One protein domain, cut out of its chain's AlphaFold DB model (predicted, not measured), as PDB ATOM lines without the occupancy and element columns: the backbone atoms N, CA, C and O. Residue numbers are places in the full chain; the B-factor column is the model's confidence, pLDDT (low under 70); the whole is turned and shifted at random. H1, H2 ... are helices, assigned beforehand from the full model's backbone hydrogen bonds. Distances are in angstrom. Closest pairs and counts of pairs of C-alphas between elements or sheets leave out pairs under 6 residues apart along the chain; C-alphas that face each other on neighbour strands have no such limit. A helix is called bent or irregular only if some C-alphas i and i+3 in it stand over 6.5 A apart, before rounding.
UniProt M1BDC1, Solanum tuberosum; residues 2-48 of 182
ATOM      1  N   ASP A   2     142.245 119.101  55.214       53.53
ATOM      2  CA  ASP A   2     142.075 118.424  56.536       53.53
ATOM      3  C   ASP A   2     143.265 117.767  57.268       53.53
ATOM      4  O   ASP A   2     143.098 117.236  58.363       53.53
ATOM      5  N   GLN A   3     144.513 117.915  56.814       60.22
ATOM      6  CA  GLN A   3     145.674 117.463  57.617       60.22
ATOM      7  C   GLN A   3     146.070 118.418  58.766       60.22
ATOM      8  O   GLN A   3     146.893 118.069  59.614       60.22
ATOM      9  N   LYS A   4     145.482 119.622  58.846       62.31
ATOM     10  CA  LYS A   4     145.835 120.632  59.867       62.31
ATOM     11  C   LYS A   4     145.107 120.445  61.208       62.31
ATOM     12  O   LYS A   4     145.621 120.873  62.238       62.31
ATOM     13  N   LEU A   5     143.964 119.759  61.225       61.06
ATOM     14  CA  LEU A   5     143.166 119.477  62.428       61.06
ATOM     15  C   LEU A   5     143.855 118.547  63.453       61.06
ATOM     16  O   LEU A   5     143.930 118.922  64.628       61.06
ATOM     17  N   PRO A   6     144.421 117.381  63.073       66.12
ATOM     18  CA  PRO A   6     145.014 116.456  64.048       66.12
ATOM     19  C   PRO A   6     146.295 117.003  64.693       66.12
ATOM     20  O   PRO A   6     146.612 116.682  65.842       66.12
ATOM     21  N   VAL A   7     147.026 117.870  63.984       68.75
ATOM     22  CA  VAL A   7     148.232 118.531  64.508       68.75
ATOM     23  C   VAL A   7     147.863 119.558  65.577       68.75
ATOM     24  O   VAL A   7     148.508 119.621  66.627       68.75
ATOM     25  N   VAL A   8     146.802 120.334  65.345       72.62
ATOM     26  CA  VAL A   8     146.290 121.310  66.314       72.62
ATOM     27  C   VAL A   8     145.718 120.601  67.542       72.62
ATOM     28  O   VAL A   8     146.038 120.995  68.660       72.62
ATOM     29  N   ALA A   9     144.987 119.497  67.365       79.19
ATOM     30  CA  ALA A   9     144.437 118.712  68.474       79.19
ATOM     31  C   ALA A   9     145.527 118.149  69.404       79.19
ATOM     32  O   ALA A   9     145.415 118.243  70.628       79.19
ATOM     33  N   LYS A  10     146.632 117.632  68.847       82.06
ATOM     34  CA  LYS A  10     147.776 117.157  69.650       82.06
ATOM     35  C   LYS A  10     148.452 118.283  70.432       82.06
ATOM     36  O   LYS A  10     148.868 118.067  71.571       82.06
ATOM     37  N   LYS A  11     148.561 119.482  69.851       84.19
ATOM     38  CA  LYS A  11     149.085 120.668  70.552       84.19
ATOM     39  C   LYS A  11     148.129 121.120  71.657       84.19
ATOM     40  O   LYS A  11     148.566 121.370  72.776       84.19
ATOM     41  N   PHE A  12     146.832 121.134  71.370       89.38
ATOM     42  CA  PHE A  12     145.793 121.523  72.316       89.38
ATOM     43  C   PHE A  12     145.717 120.571  73.514       89.38
ATOM     44  O   PHE A  12     145.689 121.020  74.656       89.38
ATOM     45  N   TYR A  13     145.805 119.259  73.285       92.31
ATOM     46  CA  TYR A  13     145.826 118.264  74.359       92.31
ATOM     47  C   TYR A  13     147.012 118.457  75.316       92.31
ATOM     48  O   TYR A  13     146.853 118.329  76.529       92.31
ATOM     49  N   LYS A  14     148.194 118.834  74.802       91.06
ATOM     50  CA  LYS A  14     149.352 119.167  75.649       91.06
ATOM     51  C   LYS A  14     149.074 120.388  76.533       91.06
ATOM     52  O   LYS A  14     149.371 120.338  77.723       91.06
ATOM     53  N   ILE A  15     148.462 121.437  75.981       90.75
ATOM     54  CA  ILE A  15     148.088 122.654  76.725       90.75
ATOM     55  C   ILE A  15     147.058 122.327  77.814       90.75
ATOM     56  O   ILE A  15     147.260 122.674  78.978       90.75
ATOM     57  N   VAL A  16     145.998 121.593  77.465       92.19
ATOM     58  CA  VAL A  16     144.959 121.154  78.413       92.19
ATOM     59  C   VAL A  16     145.563 120.312  79.538       92.19
ATOM     60  O   VAL A  16     145.219 120.500  80.703       92.19
ATOM     61  N   ARG A  17     146.511 119.422  79.222       91.06
ATOM     62  CA  ARG A  17     147.189 118.579  80.215       91.06
ATOM     63  C   ARG A  17     148.026 119.397  81.200       91.06
ATOM     64  O   ARG A  17     147.987 119.107  82.395       91.06
ATOM     65  N   VAL A  18     148.743 120.417  80.724       89.00
ATOM     66  CA  VAL A  18     149.506 121.345  81.579       89.00
ATOM     67  C   VAL A  18     148.560 122.163  82.460       89.00
ATOM     68  O   VAL A  18     148.744 122.193  83.676       89.00
ATOM     69  N   ALA A  19     147.499 122.741  81.889       85.69
ATOM     70  CA  ALA A  19     146.501 123.505  82.639       85.69
ATOM     71  C   ALA A  19     145.812 122.654  83.724       85.69
ATOM     72  O   ALA A  19     145.679 123.083  84.872       85.69
ATOM     73  N   TYR A  20     145.447 121.410  83.396       87.00
ATOM     74  CA  TYR A  20     144.892 120.449  84.349       87.00
ATOM     75  C   TYR A  20     145.886 120.108  85.464       87.00
ATOM     76  O   TYR A  20     145.504 120.042  86.631       87.00
ATOM     77  N   PHE A  21     147.166 119.923  85.135       86.81
ATOM     78  CA  PHE A  21     148.196 119.644  86.130       86.81
ATOM     79  C   PHE A  21     148.420 120.832  87.072       86.81
ATOM     80  O   PHE A  21     148.513 120.625  88.279       86.81
ATOM     81  N   MET A  22     148.413 122.068  86.563       82.75
ATOM     82  CA  MET A  22     148.489 123.286  87.385       82.75
ATOM     83  C   MET A  22     147.268 123.442  88.308       82.75
ATOM     84  O   MET A  22     147.413 123.856  89.462       82.75
ATOM     85  N   LEU A  23     146.075 123.059  87.832       78.00
ATOM     86  CA  LEU A  23     144.837 123.075  88.617       78.00
ATOM     87  C   LEU A  23     144.791 121.953  89.670       78.00
ATOM     88  O   LEU A  23     144.313 122.168  90.785       78.00
ATOM     89  N   ARG A  24     145.301 120.760  89.336       79.00
ATOM     90  CA  ARG A  24     145.314 119.583  90.219       79.00
ATOM     91  C   ARG A  24     146.432 119.634  91.258       79.00
ATOM     92  O   ARG A  24     146.192 119.233  92.392       79.00
ATOM     93  N   LYS A  25     147.618 120.148  90.908       76.50
ATOM     94  CA  LYS A  25     148.731 120.361  91.852       76.50
ATOM     95  C   LYS A  25     148.539 121.568  92.778       76.50
ATOM     96  O   LYS A  25     149.345 121.760  93.676       76.50
ATOM     97  N   GLY A  26     147.481 122.362  92.598       62.44
ATOM     98  CA  GLY A  26     147.096 123.395  93.563       62.44
ATOM     99  C   GLY A  26     147.938 124.674  93.536       62.44
ATOM    100  O   GLY A  26     147.753 125.523  94.402       62.44
ATOM    101  N   LEU A  27     148.802 124.861  92.531       58.22
ATOM    102  CA  LEU A  27     149.543 126.118  92.339       58.22
ATOM    103  C   LEU A  27     148.632 127.258  91.858       58.22
ATOM    104  O   LEU A  27     148.910 128.427  92.100       58.22
ATOM    105  N   SER A  28     147.494 126.920  91.244       56.88
ATOM    106  CA  SER A  28     146.374 127.844  91.094       56.88
ATOM    107  C   SER A  28     145.396 127.590  92.233       56.88
ATOM    108  O   SER A  28     144.541 126.706  92.182       56.88
ATOM    109  N   SER A  29     145.587 128.323  93.327       60.91
ATOM    110  CA  SER A  29     144.738 128.246  94.509       60.91
ATOM    111  C   SER A  29     143.269 128.397  94.105       60.91
ATOM    112  O   SER A  29     142.837 129.484  93.708       60.91
ATOM    113  N   LYS A  30     142.489 127.320  94.248       61.84
ATOM    114  CA  LYS A  30     141.031 127.328  94.045       61.84
ATOM    115  C   LYS A  30     140.377 128.500  94.778       61.84
ATOM    116  O   LYS A  30     139.445 129.090  94.260       61.84
ATOM    117  N   ARG A  31     140.931 128.900  95.931       61.19
ATOM    118  CA  ARG A  31     140.500 130.066  96.708       61.19
ATOM    119  C   ARG A  31     140.766 131.414  96.015       61.19
ATOM    120  O   ARG A  31     139.857 132.228  96.027       61.19
ATOM    121  N   LYS A  32     141.922 131.664  95.371       62.03
ATOM    122  CA  LYS A  32     142.153 132.931  94.628       62.03
ATOM    123  C   LYS A  32     141.327 132.996  93.345       62.03
ATOM    124  O   LYS A  32     140.762 134.042  93.054       62.03
ATOM    125  N   LEU A  33     141.205 131.890  92.604       67.31
ATOM    126  CA  LEU A  33     140.376 131.862  91.391       67.31
ATOM    127  C   LEU A  33     138.891 131.999  91.745       67.31
ATOM    128  O   LEU A  33     138.206 132.837  91.168       67.31
ATOM    129  N   MET A  34     138.408 131.251  92.740       67.56
ATOM    130  CA  MET A  34     137.033 131.370  93.224       67.56
ATOM    131  C   MET A  34     136.770 132.748  93.829       67.56
ATOM    132  O   MET A  34     135.703 133.285  93.580       67.56
ATOM    133  N   PHE A  35     137.706 133.354  94.566       68.00
ATOM    134  CA  PHE A  35     137.543 134.713  95.095       68.00
ATOM    135  C   PHE A  35     137.460 135.752  93.973       68.00
ATOM    136  O   PHE A  35     136.541 136.562  93.983       68.00
ATOM    137  N   ASN A  36     138.341 135.689  92.971       66.88
ATOM    138  CA  ASN A  36     138.293 136.587  91.815       66.88
ATOM    139  C   ASN A  36     137.017 136.393  90.984       66.88
ATOM    140  O   ASN A  36     136.396 137.372  90.580       66.88
ATOM    141  N   LEU A  37     136.573 135.147  90.783       71.44
ATOM    142  CA  LEU A  37     135.321 134.842  90.091       71.44
ATOM    143  C   LEU A  37     134.101 135.278  90.911       71.44
ATOM    144  O   LEU A  37     133.149 135.803  90.356       71.44
ATOM    145  N   ASN A  38     134.133 135.107  92.231       73.38
ATOM    146  CA  ASN A  38     133.082 135.551  93.142       73.38
ATOM    147  C   ASN A  38     133.014 137.080  93.171       73.38
ATOM    148  O   ASN A  38     131.924 137.632  93.099       73.38
ATOM    149  N   LEU A  39     134.159 137.768  93.174       68.31
ATOM    150  CA  LEU A  39     134.238 139.222  93.072       68.31
ATOM    151  C   LEU A  39     133.722 139.709  91.710       68.31
ATOM    152  O   LEU A  39     132.954 140.666  91.674       68.31
ATOM    153  N   LEU A  40     134.059 139.024  90.612       66.62
ATOM    154  CA  LEU A  40     133.580 139.336  89.262       66.62
ATOM    155  C   LEU A  40     132.093 139.010  89.066       66.62
ATOM    156  O   LEU A  40     131.394 139.778  88.427       66.62
ATOM    157  N   MET A  41     131.567 137.924  89.631       66.56
ATOM    158  CA  MET A  41     130.142 137.573  89.554       66.56
ATOM    159  C   MET A  41     129.288 138.431  90.495       66.56
ATOM    160  O   MET A  41     128.167 138.796  90.142       66.56
ATOM    161  N   LYS A  42     129.811 138.810  91.671       66.75
ATOM    162  CA  LYS A  42     129.123 139.714  92.607       66.75
ATOM    163  C   LYS A  42     129.189 141.182  92.174       66.75
ATOM    164  O   LYS A  42     128.219 141.897  92.399       66.75
ATOM    165  N   ARG A  43     130.270 141.635  91.516       57.62
ATOM    166  CA  ARG A  43     130.382 142.996  90.934       57.62
ATOM    167  C   ARG A  43     129.967 143.087  89.460       57.62
ATOM    168  O   ARG A  43     129.712 144.179  88.957       57.62
ATOM    169  N   GLY A  44     129.832 141.960  88.767       59.94
ATOM    170  CA  GLY A  44     129.494 141.884  87.341       59.94
ATOM    171  C   GLY A  44     128.070 142.319  87.007       59.94
ATOM    172  O   GLY A  44     127.790 142.640  85.857       59.94
ATOM    173  N   LYS A  45     127.187 142.429  88.008       58.09
ATOM    174  CA  LYS A  45     125.866 143.048  87.833       58.09
ATOM    175  C   LYS A  45     125.934 144.560  87.557       58.09
ATOM    176  O   LYS A  45     124.955 145.108  87.067       58.09
ATOM    177  N   ILE A  46     127.062 145.223  87.838       55.97
ATOM    178  CA  ILE A  46     127.196 146.691  87.741       55.97
ATOM    179  C   ILE A  46     128.197 147.136  86.658       55.97
ATOM    180  O   ILE A  46     128.058 148.224  86.112       55.97
ATOM    181  N   ALA A  47     129.161 146.297  86.269       54.03
ATOM    182  CA  ALA A  47     130.216 146.693  85.324       54.03
ATOM    183  C   ALA A  47     130.043 146.158  83.887       54.03
ATOM    184  O   ALA A  47     130.866 146.449  83.025       54.03
ATOM    185  N   GLY A  48     128.980 145.401  83.595       54.94
ATOM    186  CA  GLY A  48     128.751 144.824  82.263       54.94
ATOM    187  C   GLY A  48     128.223 145.797  81.199       54.94
ATOM    188  O   GLY A  48     128.193 145.432  80.033       54.94
TER     189      GLY A  48
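What this domain is: This is residues 2 to 48 of the 182 residues of a protein of Solanum tuberosum (UniProt M1BDC1). Two helices, H1 and then the shorter H2, meet near their ends in an open, flat V, with a short turn of chain at the corner and nothing between the two arms. Most of each arm stands free, and H2 has a kink. The printed part has 47 residues with two named helices and no named strand, and is all helix. It is extended, with a radius of gyration of the C-alphas of 16.3 A and spans of 46 by 29 by 7 A.

Where its parts are: H1, residues 4 to 24, measures 30.4 A from C-alpha 4 at (145.835, 120.632, 59.867) to C-alpha 24 at (145.314, 119.583, 90.219). H2, residues 30 to 47, measures 23.8 A and ends with C-alpha 47 at (130.216, 146.693, 85.324). H2 is only just irregular, with C-alphas 42 and 45 6.7 A apart, and its kink of 30 degrees is near residue 41.

How they stand to each other: H1 and H2 are close but not clearly touching; their closest C-alphas, those of Leu 23 and Lys 30, are 7.9 A apart. Their lines are about perpendicular, at 74 degrees. In H1 every O i to N i+4 pair is within hydrogen-bond range; in H2, 12 of 14 are.

The domain as a whole: The two C-alphas farthest apart, those of Gln 3 and Ile 46, are 45.9 A apart. The printed part has no cut, and the link from H1 to H2 is tight. Mean pLDDT of the printed part is 71.2, with residues 2 to 7, 26 to 36 and 39 to 48 under 70.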